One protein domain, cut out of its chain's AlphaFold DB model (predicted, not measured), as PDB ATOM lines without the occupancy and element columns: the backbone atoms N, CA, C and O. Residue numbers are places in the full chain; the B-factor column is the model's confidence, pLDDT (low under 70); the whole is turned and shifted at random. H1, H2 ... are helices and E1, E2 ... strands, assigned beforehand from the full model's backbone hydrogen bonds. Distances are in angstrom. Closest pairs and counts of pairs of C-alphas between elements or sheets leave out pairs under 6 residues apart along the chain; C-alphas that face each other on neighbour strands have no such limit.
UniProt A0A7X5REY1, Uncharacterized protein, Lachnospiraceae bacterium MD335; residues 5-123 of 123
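AT A GLANCE: This is residues 5 to 123 of the 123 residues of an uncharacterized protein of Lachnospiraceae bacterium MD335 (UniProt A0A7X5REY1). A twisted sheet of four antiparallel strands has H1 and H2 packed over one face; H3 packs where E1 begins and E4 ends, and beyond it residues 113 to 123, with H4, stick out as an arm. Past the sheet's other end, residues 30 to 42 loop from E1 back to H2. The printed part has 119 residues, in order H1 E1 H2 E2 E3 E4 H3 H4; the sheet's order is E1 E4 E3 E2, the class mixed. It is compact, with a radius of gyration of the C-alphas of 15.5 A, yet elongated, 57 by 33 by 23 A.

IN THESE COORDINATES: Find C-alpha 20 at (-25.068, -33.767, -3.815); there E1, residues 20 to 29, begins, bending by 61 degrees at residue 23. Next look for E4, residues 86 to 96, 31.1 A long, E3, residues 74 to 83, 27.8 A, and E2, residues 64 to 70. The helices are H2, residues 43 to 55, 18.5 A, H1, residues 8 to 16, H3, residues 102 to 110, and H4, residues 113 to 121, ending at C-alpha 121, (-46.486, -16.537, -8.343).

HOW THE PARTS SIT: Within hydrogen-bond range are N 21 and O 95 of E1 and E4, 2.9 A, N 77 and O 92 of E3 and E4, 2.8 A, and N 68 and O 76 of E2 and E3, 2.9 A. E2, E3 and E4 form a meander, each the antiparallel neighbour of the one before. H2 lies over E1 and E4; its closest C-alphas to E1 are Pro 43 and Ser 24, 5.8 A. H1, on the same face, touches H2 at C-alphas Ser 9 and Asn 54, 6.0 A, and H3 at Asn 10 and Phe 109, 5.4 A. In each helix every O i to N i+4 pair is within hydrogen-bond range.

THE WHOLE: The farthest C-alphas, Asp 34 and Val 123, are 57.2 A apart. The printed part has no cut; the link E1 to H2 is long. Look for pLDDT under 70 at residues 29 to 40, 58 to 59, 80 to 88 and 120 to 123.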
ATOM      1  N   ILE A   5     -22.331 -24.426 -17.779       89.50
ATOM      2  CA  ILE A   5     -22.186 -23.367 -16.767       89.50
ATOM      3  C   ILE A   5     -23.046 -23.720 -15.546       89.50
ATOM      4  O   ILE A   5     -24.162 -24.218 -15.705       89.50
ATOM      5  N   LEU A   6     -22.517 -23.457 -14.355       90.75
ATOM      6  CA  LEU A   6     -23.172 -23.644 -13.067       90.75
ATOM      7  C   LEU A   6     -23.266 -22.306 -12.338       90.75
ATOM      8  O   LEU A   6     -22.259 -21.629 -12.153       90.75
ATOM      9  N   ASP A   7     -24.465 -21.944 -11.893       91.06
ATOM     10  CA  ASP A   7     -24.645 -20.808 -10.994       91.06
ATOM     11  C   ASP A   7     -24.234 -21.198  -9.562       91.06
ATOM     12  O   ASP A   7     -24.600 -22.271  -9.070       91.06
ATOM     13  N   VAL A   8     -23.484 -20.324  -8.882       91.25
ATOM     14  CA  VAL A   8     -23.013 -20.551  -7.503       91.25
ATOM     15  C   VAL A   8     -24.180 -20.753  -6.539       91.25
ATOM     16  O   VAL A   8     -24.112 -21.627  -5.676       91.25
ATOM     17  N   SER A   9     -25.272 -20.000  -6.690       91.31
ATOM     18  CA  SER A   9     -26.459 -20.156  -5.851       91.31
ATOM     19  C   SER A   9     -27.106 -21.528  -6.057       91.31
ATOM     20  O   SER A   9     -27.479 -22.175  -5.082       91.31
ATOM     21  N   ASN A  10     -27.180 -22.020  -7.300       94.31
ATOM     22  CA  ASN A  10     -27.693 -23.368  -7.580       94.31
ATOM     23  C   ASN A  10     -26.811 -24.453  -6.949       94.31
ATOM     24  O   ASN A  10     -27.334 -25.433  -6.416       94.31
ATOM     25  N   LEU A  11     -25.486 -24.273  -6.988       94.06
ATOM     26  CA  LEU A  11     -24.538 -25.195  -6.367       94.06
ATOM     27  C   LEU A  11     -24.686 -25.232  -4.841       94.06
ATOM     28  O   LEU A  11     -24.821 -26.314  -4.270       94.06
ATOM     29  N   VAL A  12     -24.703 -24.068  -4.186       94.12
ATOM     30  CA  VAL A  12     -24.870 -23.973  -2.726       94.12
ATOM     31  C   VAL A  12     -26.179 -24.628  -2.294       94.12
ATOM     32  O   VAL A  12     -26.172 -25.494  -1.424       94.12
ATOM     33  N   GLU A  13     -27.288 -24.312  -2.965       94.88
ATOM     34  CA  GLU A  13     -28.592 -24.896  -2.642       94.88
ATOM     35  C   GLU A  13     -28.624 -26.420  -2.857       94.88
ATOM     36  O   GLU A  13     -29.270 -27.136  -2.092       94.88
ATOM     37  N   ALA A  14     -27.930 -26.952  -3.870       96.44
ATOM     38  CA  ALA A  14     -27.848 -28.397  -4.093       96.44
ATOM     39  C   ALA A  14     -27.056 -29.120  -2.987       96.44
ATOM     40  O   ALA A  14     -27.415 -30.240  -2.610       96.44
ATOM     41  N   ILE A  15     -26.010 -28.486  -2.450       95.88
ATOM     42  CA  ILE A  15     -25.227 -29.006  -1.319       95.88
ATOM     43  C   ILE A  15     -26.058 -28.936  -0.028       95.88
ATOM     44  O   ILE A  15     -26.176 -29.932   0.688       95.88
ATOM     45  N   GLU A  16     -26.693 -27.797   0.254       95.00
ATOM     46  CA  GLU A  16     -27.491 -27.582   1.471       95.00
ATOM     47  C   GLU A  16     -28.724 -28.492   1.538       95.00
ATOM     48  O   GLU A  16     -29.013 -29.081   2.583       95.00
ATOM     49  N   ASN A  17     -29.399 -28.697   0.403       95.25
ATOM     50  CA  ASN A  17     -30.524 -29.629   0.289       95.25
ATOM     51  C   ASN A  17     -30.088 -31.100   0.228       95.25
ATOM     52  O   ASN A  17     -30.933 -31.982   0.065       95.25
ATOM     53  N   LYS A  18     -28.784 -31.383   0.362       95.62
ATOM     54  CA  LYS A  18     -28.205 -32.730   0.304       95.62
ATOM     55  C   LYS A  18     -28.578 -33.475  -0.979       95.62
ATOM     56  O   LYS A  18     -28.761 -34.689  -0.949       95.62
ATOM     57  N   MET A  19     -28.693 -32.760  -2.100       96.56
ATOM     58  CA  MET A  19     -28.854 -33.378  -3.421       96.56
ATOM     59  C   MET A  19     -27.535 -33.993  -3.885       96.56
ATOM     60  O   MET A  19     -27.512 -35.079  -4.464       96.56
ATOM     61  N   ILE A  20     -26.434 -33.307  -3.579       96.69
ATOM     62  CA  ILE A  20     -25.068 -33.767  -3.815       96.69
ATOM     63  C   ILE A  20     -24.229 -33.638  -2.538       96.69
ATOM     64  O   ILE A  20     -24.535 -32.827  -1.665       96.69
ATOM     65  N   SER A  21     -23.151 -34.411  -2.445       96.56
ATOM     66  CA  SER A  21     -22.105 -34.259  -1.427       96.56
ATOM     67  C   SER A  21     -20.754 -34.076  -2.099       96.56
ATOM     68  O   SER A  21     -20.423 -34.828  -3.014       96.56
ATOM     69  N   VAL A  22     -19.959 -33.115  -1.626       95.62
ATOM     70  CA  VAL A  22     -18.558 -32.955  -2.041       95.62
ATOM     71  C   VAL A  22     -17.733 -34.088  -1.431       95.62
ATOM     72  O   VAL A  22     -17.829 -34.345  -0.234       95.62
ATOM     73  N   VAL A  23     -16.963 -34.788  -2.261       93.81
ATOM     74  CA  VAL A  23     -16.122 -35.929  -1.866       93.81
ATOM     75  C   VAL A  23     -14.658 -35.525  -1.807       93.81
ATOM     76  O   VAL A  23     -13.966 -35.849  -0.845       93.81
ATOM     77  N   SER A  24     -14.182 -34.804  -2.820       91.31
ATOM     78  CA  SER A  24     -12.801 -34.339  -2.883       91.31
ATOM     79  C   SER A  24     -12.695 -33.036  -3.655       91.31
ATOM     80  O   SER A  24     -13.515 -32.739  -4.524       91.31
ATOM     81  N   VAL A  25     -11.658 -32.270  -3.330       87.62
ATOM     82  CA  VAL A  25     -11.312 -31.016  -3.991       87.62
ATOM     83  C   VAL A  25      -9.827 -31.068  -4.311       87.62
ATOM     84  O   VAL A  25      -9.001 -31.297  -3.432       87.62
ATOM     85  N   GLU A  26      -9.490 -30.877  -5.577       84.69
ATOM     86  CA  GLU A  26      -8.122 -30.843  -6.077       84.69
ATOM     87  C   GLU A  26      -7.861 -29.471  -6.690       84.69
ATOM     88  O   GLU A  26      -8.594 -29.035  -7.577       84.69
ATOM     89  N   ASN A  27      -6.804 -28.790  -6.254       76.75
ATOM     90  CA  ASN A  27      -6.311 -27.622  -6.969       76.75
ATOM     91  C   ASN A  27      -5.384 -28.091  -8.095       76.75
ATOM     92  O   ASN A  27      -4.380 -28.759  -7.845       76.75
ATOM     93  N   LYS A  28      -5.725 -27.749  -9.336       72.25
ATOM     94  CA  LYS A  28      -4.885 -27.989 -10.502       72.25
ATOM     95  C   LYS A  28      -4.367 -26.646 -11.002       72.25
ATOM     96  O   LYS A  28      -5.067 -25.905 -11.689       72.25
ATOM     97  N   VAL A  29      -3.114 -26.360 -10.665       64.88
ATOM     98  CA  VAL A  29      -2.351 -25.224 -11.191       64.88
ATOM     99  C   VAL A  29      -1.540 -25.708 -12.389       64.88
ATOM    100  O   VAL A  29      -0.753 -26.646 -12.278       64.88
ATOM    101  N   LYS A  30      -1.717 -25.086 -13.555       56.09
ATOM    102  CA  LYS A  30      -0.939 -25.409 -14.764       56.09
ATOM    103  C   LYS A  30       0.251 -24.472 -15.000       56.09
ATOM    104  O   LYS A  30       0.901 -24.583 -16.039       56.09
ATOM    105  N   ALA A  31       0.540 -23.547 -14.084       49.09
ATOM    106  CA  ALA A  31       1.689 -22.653 -14.192       49.09
ATOM    107  C   ALA A  31       2.822 -23.079 -13.255       49.09
ATOM    108  O   ALA A  31       2.643 -23.159 -12.047       49.09
ATOM    109  N   CYS A  32       3.995 -23.282 -13.856       43.75
ATOM    110  CA  CYS A  32       5.258 -23.663 -13.230       43.75
ATOM    111  C   CYS A  32       5.258 -25.017 -12.502       43.75
ATOM    112  O   CYS A  32       4.673 -25.195 -11.443       43.75
ATOM    113  N   SER A  33       6.073 -25.938 -13.019       51.34
ATOM    114  CA  SER A  33       6.483 -27.201 -12.385       51.34
ATOM    115  C   SER A  33       7.112 -27.058 -10.987       51.34
ATOM    116  O   SER A  33       7.399 -28.074 -10.360       51.34
ATOM    117  N   ASP A  34       7.322 -25.826 -10.515       47.84
ATOM    118  CA  ASP A  34       7.984 -25.485  -9.254       47.84
ATOM    119  C   ASP A  34       7.007 -25.142  -8.113       47.84
ATOM    120  O   ASP A  34       7.441 -24.973  -6.975       47.84
ATOM    121  N   ILE A  35       5.694 -25.053  -8.370       53.12
ATOM    122  CA  ILE A  35       4.694 -24.863  -7.308       53.12
ATOM    123  C   ILE A  35       4.284 -26.245  -6.789       53.12
ATOM    124  O   ILE A  35       3.323 -26.856  -7.244       53.12
ATOM    125  N   THR A  36       5.073 -26.774  -5.855       49.31
ATOM    126  CA  THR A  36       4.841 -28.078  -5.208       49.31
ATOM    127  C   THR A  36       3.851 -28.018  -4.043       49.31
ATOM    128  O   THR A  36       3.539 -29.049  -3.453       49.31
ATOM    129  N   GLU A  37       3.366 -26.828  -3.686       48.12
ATOM    130  CA  GLU A  37       2.370 -26.642  -2.632       48.12
ATOM    131  C   GLU A  37       0.971 -26.577  -3.242       48.12
ATOM    132  O   GLU A  37       0.402 -25.516  -3.483       48.12
ATOM    133  N   THR A  38       0.389 -27.749  -3.490       54.53
ATOM    134  CA  THR A  38      -1.067 -27.858  -3.506       54.53
ATOM    135  C   THR A  38      -1.527 -27.729  -2.061       54.53
ATOM    136  O   THR A  38      -1.494 -28.709  -1.311       54.53
ATOM    137  N   ASP A  39      -1.921 -26.528  -1.643       56.50
ATOM    138  CA  ASP A  39      -2.690 -26.378  -0.412       56.50
ATOM    139  C   ASP A  39      -3.907 -27.301  -0.533       56.50
ATOM    140  O   ASP A  39      -4.770 -27.112  -1.396       56.50
ATOM    141  N   ASN A  40      -3.937 -28.360   0.278       62.59
ATOM    142  CA  ASN A  40      -5.027 -29.327   0.284       62.59
ATOM    143  C   ASN A  40      -6.294 -28.611   0.765       62.59
ATOM    144  O   ASN A  40      -6.548 -28.486   1.968       62.59
ATOM    145  N   VAL A  41      -7.085 -28.108  -0.180       77.19
ATOM    146  CA  VAL A  41      -8.415 -27.575   0.094       77.19
ATOM    147  C   VAL A  41      -9.295 -28.757   0.464       77.19
ATOM    148  O   VAL A  41      -9.519 -29.656  -0.339       77.19
ATOM    149  N   THR A  42      -9.771 -28.792   1.706       88.31
ATOM    150  CA  THR A  42     -10.707 -29.834   2.125       88.31
ATOM    151  C   THR A  42     -12.106 -29.530   1.580       88.31
ATOM    152  O   THR A  42     -12.427 -28.356   1.348       88.31
ATOM    153  N   PRO A  43     -12.969 -30.546   1.396       91.19
ATOM    154  CA  PRO A  43     -14.372 -30.343   1.034       91.19
ATOM    155  C   PRO A  43     -15.086 -29.295   1.898       91.19
ATOM    156  O   PRO A  43     -15.828 -28.470   1.375       91.19
ATOM    157  N   GLU A  44     -14.820 -29.270   3.205       91.25
ATOM    158  CA  GLU A  44     -15.447 -28.338   4.148       91.25
ATOM    159  C   GLU A  44     -15.043 -26.890   3.863       91.25
ATOM    160  O   GLU A  44     -15.906 -26.022   3.766       91.25
ATOM    161  N   LYS A  45     -13.742 -26.636   3.659       88.69
ATOM    162  CA  LYS A  45     -13.236 -25.299   3.315       88.69
ATOM    163  C   LYS A  45     -13.770 -24.818   1.971       88.69
ATOM    164  O   LYS A  45     -14.040 -23.629   1.798       88.69
ATOM    165  N   PHE A  46     -13.919 -25.730   1.013       89.06
ATOM    166  CA  PHE A  46     -14.517 -25.413  -0.278       89.06
ATOM    167  C   PHE A  46     -15.991 -25.007  -0.132       89.06
ATOM    168  O   PHE A  46     -16.392 -23.982  -0.678       89.06
ATOM    169  N   ILE A  47     -16.776 -25.755   0.650       91.75
ATOM    170  CA  ILE A  47     -18.186 -25.438   0.922       91.75
ATOM    171  C   ILE A  47     -18.316 -24.088   1.642       91.75
ATOM    172  O   ILE A  47     -19.119 -23.257   1.222       91.75
ATOM    173  N   GLU A  48     -17.495 -23.830   2.664       90.94
ATOM    174  CA  GLU A  48     -17.462 -22.540   3.374       90.94
ATOM    175  C   GLU A  48     -17.150 -21.378   2.416       90.94
ATOM    176  O   GLU A  48     -17.827 -20.348   2.417       90.94
ATOM    177  N   SER A  49     -16.171 -21.569   1.526       88.06
ATOM    178  CA  SER A  49     -15.795 -20.567   0.521       88.06
ATOM    179  C   SER A  49     -16.922 -20.300  -0.482       88.06
ATOM    180  O   SER A  49     -17.161 -19.149  -0.848       88.06
ATOM    181  N   LEU A  50     -17.643 -21.343  -0.912       89.75
ATOM    182  CA  LEU A  50     -18.815 -21.203  -1.781       89.75
ATOM    183  C   LEU A  50     -19.940 -20.416  -1.105       89.75
ATOM    184  O   LEU A  50     -20.548 -19.559  -1.745       89.75
ATOM    185  N   GLN A  51     -20.210 -20.685   0.174       90.88
ATOM    186  CA  GLN A  51     -21.222 -19.958   0.942       90.88
ATOM    187  C   GLN A  51     -20.861 -18.477   1.047       90.88
ATOM    188  O   GLN A  51     -21.677 -17.622   0.700       90.88
ATOM    189  N   TYR A  52     -19.610 -18.171   1.402       89.00
ATOM    190  CA  TYR A  52     -19.119 -16.796   1.449       89.00
ATOM    191  C   TYR A  52     -19.238 -16.089   0.089       89.00
ATOM    192  O   TYR A  52     -19.718 -14.956   0.004       89.00
ATOM    193  N   LEU A  53     -18.862 -16.767  -1.002       87.62
ATOM    194  CA  LEU A  53     -18.982 -16.237  -2.363       87.62
ATOM    195  C   LEU A  53     -20.440 -15.936  -2.740       87.62
ATOM    196  O   LEU A  53     -20.727 -14.896  -3.340       87.62
ATOM    197  N   ASN A  54     -21.361 -16.828  -2.375       88.56
ATOM    198  CA  ASN A  54     -22.791 -16.670  -2.624       88.56
ATOM    199  C   ASN A  54     -23.376 -15.475  -1.844       88.56
ATOM    200  O   ASN A  54     -24.159 -14.690  -2.389       88.56
ATOM    201  N   GLU A  55     -22.947 -15.283  -0.593       88.44
ATOM    202  CA  GLU A  55     -23.352 -14.158   0.261       88.44
ATOM    203  C   GLU A  55     -22.778 -12.812  -0.194       88.44
ATOM    204  O   GLU A  55     -23.430 -11.775  -0.046       88.44
ATOM    205  N   ALA A  56     -21.586 -12.812  -0.799       82.88
ATOM    206  CA  ALA A  56     -20.868 -11.601  -1.187       82.88
ATOM    207  C   ALA A  56     -21.554 -10.774  -2.295       82.88
ATOM    208  O   ALA A  56     -21.080  -9.674  -2.576       82.88
ATOM    209  N   LYS A  57     -22.658 -11.261  -2.896       72.56
ATOM    210  CA  LYS A  57     -23.557 -10.647  -3.913       72.56
ATOM    211  C   LYS A  57     -22.891 -10.026  -5.150       72.56
ATOM    212  O   LYS A  57     -23.226 -10.407  -6.265       72.56
ATOM    213  N   LEU A  58     -21.983  -9.070  -4.972       68.50
ATOM    214  CA  LEU A  58     -21.194  -8.402  -6.006       68.50
ATOM    215  C   LEU A  58     -20.201  -9.350  -6.691       68.50
ATOM    216  O   LEU A  58     -19.997  -9.238  -7.895       68.50
ATOM    217  N   PHE A  59     -19.618 -10.296  -5.948       68.62
ATOM    218  CA  PHE A  59     -18.572 -11.193  -6.462       68.62
ATOM    219  C   PHE A  59     -19.071 -12.581  -6.858       68.62
ATOM    220  O   PHE A  59     -18.303 -13.349  -7.427       68.62
ATOM    221  N   ARG A  60     -20.352 -12.900  -6.629       72.75
ATOM    222  CA  ARG A  60     -20.904 -14.238  -6.909       72.75
ATOM    223  C   ARG A  60     -20.758 -14.672  -8.376       72.75
ATOM    224  O   ARG A  60     -20.671 -15.856  -8.652       72.75
ATOM    225  N   ASN A  61     -20.695 -13.699  -9.290       73.06
ATOM    226  CA  ASN A  61     -20.512 -13.899 -10.733       73.06
ATOM    227  C   ASN A  61     -19.065 -13.638 -11.192       73.06
ATOM    228  O   ASN A  61     -18.810 -13.521 -12.384       73.06
ATOM    229  N   GLY A  62     -18.131 -13.440 -10.258       72.94
ATOM    230  CA  GLY A  62     -16.725 -13.169 -10.562       72.94
ATOM    231  C   GLY A  62     -15.912 -14.427 -10.867       72.94
ATOM    232  O   GLY A  62     -14.773 -14.314 -11.311       72.94
ATOM    233  N   ILE A  63     -16.483 -15.606 -10.614       79.31
ATOM    234  CA  ILE A  63     -15.857 -16.906 -10.838       79.31
ATOM    235  C   ILE A  63     -16.834 -17.761 -11.637       79.31
ATOM    236  O   ILE A  63     -17.976 -17.954 -11.217       79.31
ATOM    237  N   ASP A  64     -16.370 -18.292 -12.764       84.38
ATOM    238  CA  ASP A  64     -17.169 -19.204 -13.569       84.38
ATOM    239  C   ASP A  64     -17.057 -20.626 -13.017       84.38
ATOM    240  O   ASP A  64     -15.972 -21.219 -12.957       84.38
ATOM    241  N   PHE A  65     -18.207 -21.195 -12.665       89.56
ATOM    242  CA  PHE A  65     -18.334 -22.601 -12.320       89.56
ATOM    243  C   PHE A  65     -18.939 -23.369 -13.479       89.56
ATOM    244  O   PHE A  65     -19.767 -22.872 -14.245       89.56
ATOM    245  N   TYR A  66     -18.526 -24.620 -13.587       91.56
ATOM    246  CA  TYR A  66     -19.025 -25.532 -14.587       91.56
ATOM    247  C   TYR A  66     -19.232 -26.910 -13.993       91.56
ATOM    248  O   TYR A  66     -18.542 -27.276 -13.050       91.56
ATOM    249  N   TYR A  67     -20.126 -27.691 -14.589       93.69
ATOM    250  CA  TYR A  67     -20.337 -29.077 -14.200       93.69
ATOM    251  C   TYR A  67     -20.432 -30.023 -15.394       93.69
ATOM    252  O   TYR A  67     -20.790 -29.634 -16.515       93.69
ATOM    253  N   GLU A  68     -20.158 -31.288 -15.112       94.31
ATOM    254  CA  GLU A  68     -20.501 -32.430 -15.946       94.31
ATOM    255  C   GLU A  68     -20.847 -33.644 -15.075       94.31
ATOM    256  O   GLU A  68     -20.352 -33.793 -13.961       94.31
ATOM    257  N   PHE A  69     -21.716 -34.524 -15.568       93.81
ATOM    258  CA  PHE A  69     -22.033 -35.768 -14.869       93.81
ATOM    259  C   PHE A  69     -21.001 -36.844 -15.203       93.81
ATOM    260  O   PHE A  69     -20.718 -37.105 -16.376       93.81
ATOM    261  N   THR A  70     -20.481 -37.504 -14.173       89.75
ATOM    262  CA  THR A  70     -19.514 -38.597 -14.279       89.75
ATOM    263  C   THR A  70     -20.181 -39.913 -13.868       89.75
ATOM    264  O   THR A  70     -20.541 -40.165 -12.719       89.75
ATOM    265  N   GLY A  71     -20.406 -40.799 -14.841       86.81
ATOM    266  CA  GLY A  71     -21.103 -42.064 -14.593       86.81
ATOM    267  C   GLY A  71     -22.562 -41.868 -14.161       86.81
ATOM    268  O   GLY A  71     -23.270 -41.031 -14.711       86.81
ATOM    269  N   ARG A  72     -23.036 -42.697 -13.220       83.00
ATOM    270  CA  ARG A  72     -24.454 -42.722 -12.807       83.00
ATOM    271  C   ARG A  72     -24.785 -41.749 -11.674       83.00
ATOM    272  O   ARG A  72     -25.888 -41.223 -11.645       83.00
ATOM    273  N   ASN A  73     -23.843 -41.545 -10.756       89.81
ATOM    274  CA  ASN A  73     -24.052 -40.755  -9.541       89.81
ATOM    275  C   ASN A  73     -22.939 -39.724  -9.321       89.81
ATOM    276  O   ASN A  73     -22.930 -39.081  -8.281       89.81
ATOM    277  N   GLY A  74     -21.963 -39.606 -10.217       92.81
ATOM    278  CA  GLY A  74     -20.885 -38.641 -10.070       92.81
ATOM    279  C   GLY A  74     -21.252 -37.311 -10.713       92.81
ATOM    280  O   GLY A  74     -21.927 -37.257 -11.746       92.81
ATOM    281  N   VAL A  75     -20.805 -36.233 -10.088       94.56
ATOM    282  CA  VAL A  75     -20.858 -34.879 -10.625       94.56
ATOM    283  C   VAL A  75     -19.465 -34.304 -10.477       94.56
ATOM    284  O   VAL A  75     -18.953 -34.190  -9.370       94.56
ATOM    285  N   HIS A  76     -18.874 -33.925 -11.594       93.69
ATOM    286  CA  HIS A  76     -17.631 -33.190 -11.618       93.69
ATOM    287  C   HIS A  76     -17.941 -31.697 -11.718       93.69
ATOM    288  O   HIS A  76     -18.696 -31.286 -12.603       93.69
ATOM    289  N   ILE A  77     -17.372 -30.893 -10.824       92.75
ATOM    290  CA  ILE A  77     -17.462 -29.433 -10.851       92.75
ATOM    291  C   ILE A  77     -16.067 -28.861 -11.074       92.75
ATOM    292  O   ILE A  77     -15.126 -29.178 -10.349       92.75
ATOM    293  N   GLU A  78     -15.959 -27.966 -12.051       89.56
ATOM    294  CA  GLU A  78     -14.743 -27.206 -12.310       89.56
ATOM    295  C   GLU A  78     -14.999 -25.718 -12.053       89.56
ATOM    296  O   GLU A  78     -15.863 -25.108 -12.689       89.56
ATOM    297  N   SER A  79     -14.215 -25.131 -11.151       84.75
ATOM    298  CA  SER A  79     -14.129 -23.681 -10.961       84.75
ATOM    299  C   SER A  79     -12.863 -23.194 -11.644       84.75
ATOM    300  O   SER A  79     -11.786 -23.705 -11.341       84.75
ATOM    301  N   ALA A  80     -12.975 -22.269 -12.594       68.38
ATOM    302  CA  ALA A  80     -11.836 -21.886 -13.419       68.38
ATOM    303  C   ALA A  80     -11.664 -20.370 -13.471       68.38
ATOM    304  O   ALA A  80     -12.577 -19.650 -13.874       68.38
ATOM    305  N   MET A  81     -10.455 -19.897 -13.161       64.31
ATOM    306  CA  MET A  81     -10.022 -18.537 -13.470       64.31
ATOM    307  C   MET A  81      -9.083 -18.614 -14.677       64.31
ATOM    308  O   MET A  81      -7.865 -18.553 -14.556       64.31
ATOM    309  N   LYS A  82      -9.655 -18.844 -15.866       56.00
ATOM    310  CA  LYS A  82      -8.872 -19.019 -17.100       56.00
ATOM    311  C   LYS A  82      -8.270 -17.687 -17.537       56.00
ATOM    312  O   LYS A  82      -8.974 -16.826 -18.063       56.00
ATOM    313  N   ASN A  83      -6.962 -17.537 -17.369       56.19
ATOM    314  CA  ASN A  83      -6.176 -16.456 -17.952       56.19
ATOM    315  C   ASN A  83      -5.169 -17.068 -18.950       56.19
ATOM    316  O   ASN A  83      -4.589 -18.104 -18.636       56.19
ATOM    317  N   PRO A  84      -4.902 -16.451 -20.122       58.44
ATOM    318  CA  PRO A  84      -3.874 -16.902 -21.075       58.44
ATOM    319  C   PRO A  84      -2.498 -17.276 -20.494       58.44
ATOM    320  O   PRO A  84      -1.735 -17.975 -21.157       58.44
ATOM    321  N   TYR A  85      -2.167 -16.799 -19.291       54.50
ATOM    322  CA  TYR A  85      -0.882 -17.030 -18.626       54.50
ATOM    323  C   TYR A  85      -0.962 -17.949 -17.394       54.50
ATOM    324  O   TYR A  85       0.080 -18.311 -16.851       54.50
ATOM    325  N   LEU A  86      -2.167 -18.318 -16.941       54.81
ATOM    326  CA  LEU A  86      -2.401 -19.099 -15.727       54.81
ATOM    327  C   LEU A  86      -3.716 -19.881 -15.858       54.81
ATOM    328  O   LEU A  86      -4.798 -19.297 -15.839       54.81
ATOM    329  N   ASP A  87      -3.609 -21.205 -15.977       59.34
ATOM    330  CA  ASP A  87      -4.744 -22.114 -15.803       59.34
ATOM    331  C   ASP A  87      -4.709 -22.616 -14.351       59.34
ATOM    332  O   ASP A  87      -4.121 -23.659 -14.065       59.34
ATOM    333  N   GLU A  88      -5.295 -21.852 -13.432       65.44
ATOM    334  CA  GLU A  88      -5.654 -22.345 -12.099       65.44
ATOM    335  C   GLU A  88      -7.125 -22.737 -12.101       65.44
ATOM    336  O   GLU A  88      -8.007 -21.936 -12.445       65.44
ATOM    337  N   TYR A  89      -7.392 -23.992 -11.755       75.88
ATOM    338  CA  TYR A  89      -8.751 -24.487 -11.671       75.88
ATOM    339  C   TYR A  89      -8.903 -25.533 -10.563       75.88
ATOM    340  O   TYR A  89      -8.037 -26.380 -10.345       75.88
ATOM    341  N   PHE A  90     -10.031 -25.475  -9.858       80.75
ATOM    342  CA  PHE A  90     -10.392 -26.461  -8.843       80.75
ATOM    343  C   PHE A  90     -11.221 -27.572  -9.474       80.75
ATOM    344  O   PHE A  90     -12.219 -27.290 -10.137       80.75
ATOM    345  N   TYR A  91     -10.808 -28.816  -9.249       87.62
ATOM    346  CA  TYR A  91     -11.533 -30.037  -9.592       87.62
ATOM    347  C   TYR A  91     -12.256 -30.519  -8.350       87.62
ATOM    348  O   TYR A  91     -11.628 -30.865  -7.355       87.62
ATOM    349  N   VAL A  92     -13.577 -30.537  -8.406       90.62
ATOM    350  CA  VAL A  92     -14.414 -30.905  -7.273       90.62
ATOM    351  C   VAL A  92     -15.229 -32.116  -7.681       90.62
ATOM    352  O   VAL A  92     -16.066 -32.041  -8.579       90.62
ATOM    353  N   GLU A  93     -14.971 -33.239  -7.026       94.06
ATOM    354  CA  GLU A  93     -15.765 -34.446  -7.214       94.06
ATOM    355  C   GLU A  93     -16.909 -34.447  -6.214       94.06
ATOM    356  O   GLU A  93     -16.715 -34.323  -4.999       94.06
ATOM    357  N   CYS A  94     -18.112 -34.624  -6.736       95.31
ATOM    358  CA  CYS A  94     -19.332 -34.739  -5.970       95.31
ATOM    359  C   CYS A  94     -20.039 -36.057  -6.281       95.31
ATOM    360  O   CYS A  94     -19.939 -36.612  -7.376       95.31
ATOM    361  N   VAL A  95     -20.821 -36.531  -5.316       96.56
ATOM    362  CA  VAL A  95     -21.730 -37.667  -5.493       96.56
ATOM    363  C   VAL A  95     -23.169 -37.224  -5.300       96.56
ATOM    364  O   VAL A  95     -23.480 -36.495  -4.362       96.56
ATOM    365  N   ILE A  96     -24.050 -37.678  -6.185       96.44
ATOM    366  CA  ILE A  96     -25.498 -37.540  -6.055       96.44
ATOM    367  C   ILE A  96     -25.953 -38.433  -4.904       96.44
ATOM    368  O   ILE A  96     -25.629 -39.623  -4.847       96.44
ATOM    369  N   MET A  97     -26.694 -37.838  -3.979       95.75
ATOM    370  CA  MET A  97     -27.176 -38.509  -2.781       95.75
ATOM    371  C   MET A  97     -28.399 -39.380  -3.082       95.75
ATOM    372  O   MET A  97     -29.161 -39.140  -4.019       95.75
ATOM    373  N   ASN A  98     -28.611 -40.404  -2.250       89.62
ATOM    374  CA  ASN A  98     -29.758 -41.300  -2.382       89.62
ATOM    375  C   ASN A  98     -31.080 -40.520  -2.332       89.62
ATOM    376  O   ASN A  98     -31.306 -39.736  -1.414       89.62
ATOM    377  N   GLY A  99     -31.967 -40.802  -3.286       90.56
ATOM    378  CA  GLY A  99     -33.260 -40.124  -3.419       90.56
ATOM    379  C   GLY A  99     -33.306 -39.073  -4.527       90.56
ATOM    380  O   GLY A  99     -34.398 -38.618  -4.849       90.56
ATOM    381  N   PHE A 100     -32.167 -38.755  -5.149       94.06
ATOM    382  CA  PHE A 100     -32.088 -37.860  -6.303       94.06
ATOM    383  C   PHE A 100     -31.547 -38.586  -7.534       94.06
ATOM    384  O   PHE A 100     -30.680 -39.458  -7.443       94.06
ATOM    385  N   SER A 101     -32.072 -38.225  -8.699       93.88
ATOM    386  CA  SER A 101     -31.569 -38.651 -10.002       93.88
ATOM    387  C   SER A 101     -30.652 -37.590 -10.622       93.88
ATOM    388  O   SER A 101     -30.621 -36.439 -10.186       93.88
ATOM    389  N   ILE A 102     -29.929 -37.967 -11.684       94.38
ATOM    390  CA  ILE A 102     -29.192 -37.007 -12.522       94.38
ATOM    391  C   ILE A 102     -30.124 -35.898 -13.017       94.38
ATOM    392  O   ILE A 102     -29.727 -34.739 -13.006       94.38
ATOM    393  N   ASP A 103     -31.356 -36.230 -13.409       94.06
ATOM    394  CA  ASP A 103     -32.303 -35.255 -13.951       94.06
ATOM    395  C   ASP A 103     -32.759 -34.246 -12.888       94.06
ATOM    396  O   ASP A 103     -32.899 -33.062 -13.193       94.06
ATOM    397  N   ASP A 104     -32.921 -34.675 -11.631       94.69
ATOM    398  CA  ASP A 104     -33.253 -33.772 -10.519       94.69
ATOM    399  C   ASP A 104     -32.123 -32.765 -10.273       94.69
ATOM    400  O   ASP A 104     -32.364 -31.563 -10.126       94.69
ATOM    401  N   VAL A 105     -30.876 -33.248 -10.274       94.94
ATOM    402  CA  VAL A 105     -29.682 -32.411 -10.092       94.94
ATOM    403  C   VAL A 105     -29.459 -31.496 -11.302       94.94
ATOM    404  O   VAL A 105     -29.214 -30.305 -11.124       94.94
ATOM    405  N   ASP A 106     -29.604 -32.000 -12.532       95.00
ATOM    406  CA  ASP A 106     -29.463 -31.219 -13.772       95.00
ATOM    407  C   ASP A 106     -30.526 -30.119 -13.844       95.00
ATOM    408  O   ASP A 106     -30.218 -28.978 -14.196       95.00
ATOM    409  N   LYS A 107     -31.770 -30.435 -13.456       94.31
ATOM    410  CA  LYS A 107     -32.847 -29.449 -13.340       94.31
ATOM    411  C   LYS A 107     -32.477 -28.368 -12.332       94.31
ATOM    412  O   LYS A 107     -32.621 -27.190 -12.653       94.31
ATOM    413  N   LYS A 108     -31.967 -28.745 -11.153       95.06
ATOM    414  CA  LYS A 108     -31.551 -27.770 -10.138       95.06
ATOM    415  C   LYS A 108     -30.418 -26.875 -10.633       95.06
ATOM    416  O   LYS A 108     -30.474 -25.664 -10.464       95.06
ATOM    417  N   PHE A 109     -29.409 -27.445 -11.280       94.38
ATOM    418  CA  PHE A 109     -28.267 -26.689 -11.793       94.38
ATOM    419  C   PHE A 109     -28.625 -25.726 -12.922       94.38
ATOM    420  O   PHE A 109     -27.983 -24.684 -13.058       94.38
ATOM    421  N   LYS A 110     -29.653 -26.045 -13.710       93.19
ATOM    422  CA  LYS A 110     -30.164 -25.192 -14.792       93.19
ATOM    423  C   LYS A 110     -31.206 -24.175 -14.358       93.19
ATOM    424  O   LYS A 110     -31.614 -23.370 -15.191       93.19
ATOM    425  N   GLU A 111     -31.663 -24.238 -13.115       91.56
ATOM    426  CA  GLU A 111     -32.721 -23.370 -12.625       91.56
ATOM    427  C   GLU A 111     -32.327 -21.900 -12.794       91.56
ATOM    428  O   GLU A 111     -31.251 -21.468 -12.374       91.56
ATOM    429  N   THR A 112     -33.209 -21.131 -13.424       86.81
ATOM    430  CA  THR A 112     -33.014 -19.706 -13.669       86.81
ATOM    431  C   THR A 112     -33.842 -18.863 -12.705       86.81
ATOM    432  O   THR A 112     -34.769 -19.330 -12.041       86.81
ATOM    433  N   ILE A 113     -33.562 -17.557 -12.669       80.12
ATOM    434  CA  ILE A 113     -34.380 -16.611 -11.902       80.12
ATOM    435  C   ILE A 113     -35.855 -16.614 -12.341       80.12
ATOM    436  O   ILE A 113     -36.732 -16.402 -11.507       80.12
ATOM    437  N   PHE A 114     -36.142 -16.890 -13.617       82.19
ATOM    438  CA  PHE A 114     -37.511 -16.940 -14.134       82.19
ATOM    439  C   PHE A 114     -38.276 -18.154 -13.608       82.19
ATOM    440  O   PHE A 114     -39.440 -18.020 -13.235       82.19
ATOM    441  N   ASP A 115     -37.610 -19.305 -13.509       83.62
ATOM    442  CA  ASP A 115     -38.202 -20.523 -12.950       83.62
ATOM    443  C   ASP A 115     -38.621 -20.289 -11.491       83.62
ATOM    444  O   ASP A 115     -39.771 -20.519 -11.116       83.62
ATOM    445  N   ARG A 116     -37.730 -19.673 -10.703       79.69
ATOM    446  CA  ARG A 116     -37.975 -19.320  -9.295       79.69
ATOM    447  C   ARG A 116     -39.082 -18.278  -9.114       79.69
ATOM    448  O   ARG A 116     -39.800 -18.287  -8.114       79.69
ATOM    449  N   MET A 117     -39.203 -17.327 -10.040       76.06
ATOM    450  CA  MET A 117     -40.266 -16.318  -9.995       76.06
ATOM    451  C   MET A 117     -41.635 -16.927 -10.292       76.06
ATOM    452  O   MET A 117     -42.601 -16.581  -9.616       76.06
ATOM    453  N   ASN A 118     -41.718 -17.850 -11.252       72.00
ATOM    454  CA  ASN A 118     -42.965 -18.536 -11.580       72.00
ATOM    455  C   ASN A 118     -43.487 -19.368 -10.401       72.00
ATOM    456  O   ASN A 118     -44.679 -19.314 -10.111       72.00
ATOM    457  N   GLU A 119     -42.610 -20.067  -9.676       71.56
ATOM    458  CA  GLU A 119     -43.006 -20.807  -8.470       71.56
ATOM    459  C   GLU A 119     -43.578 -19.892  -7.384       71.56
ATOM    460  O   GLU A 119     -44.587 -20.225  -6.771       71.56
ATOM    461  N   LYS A 120     -43.001 -18.700  -7.181       64.44
ATOM    462  CA  LYS A 120     -43.509 -17.725  -6.199       64.44
ATOM    463  C   LYS A 120     -44.861 -17.114  -6.564       64.44
ATOM    464  O   LYS A 120     -45.551 -16.638  -5.673       64.44
ATOM    465  N   ILE A 121     -45.207 -17.073  -7.851       61.72
ATOM    466  CA  ILE A 121     -46.486 -16.537  -8.343       61.72
ATOM    467  C   ILE A 121     -47.581 -17.618  -8.322       61.72
ATOM    468  O   ILE A 121     -48.762 -17.294  -8.278       61.72
ATOM    469  N   ALA A 122     -47.201 -18.898  -8.338       57.84
ATOM    470  CA  ALA A 122     -48.121 -20.033  -8.286       57.84
ATOM    471  C   ALA A 122     -48.648 -20.362  -6.869       57.84
ATOM    472  O   ALA A 122     -49.368 -21.351  -6.719       57.84
ATOM    473  N   VAL A 123     -48.291 -19.558  -5.855       46.81
ATOM    474  CA  VAL A 123     -48.711 -19.678  -4.444       46.81
ATOM    475  C   VAL A 123     -49.786 -18.652  -4.106       46.81
ATOM    476  O   VAL A 123     -49.590 -17.464  -4.443       46.81
TER     477      VAL A 123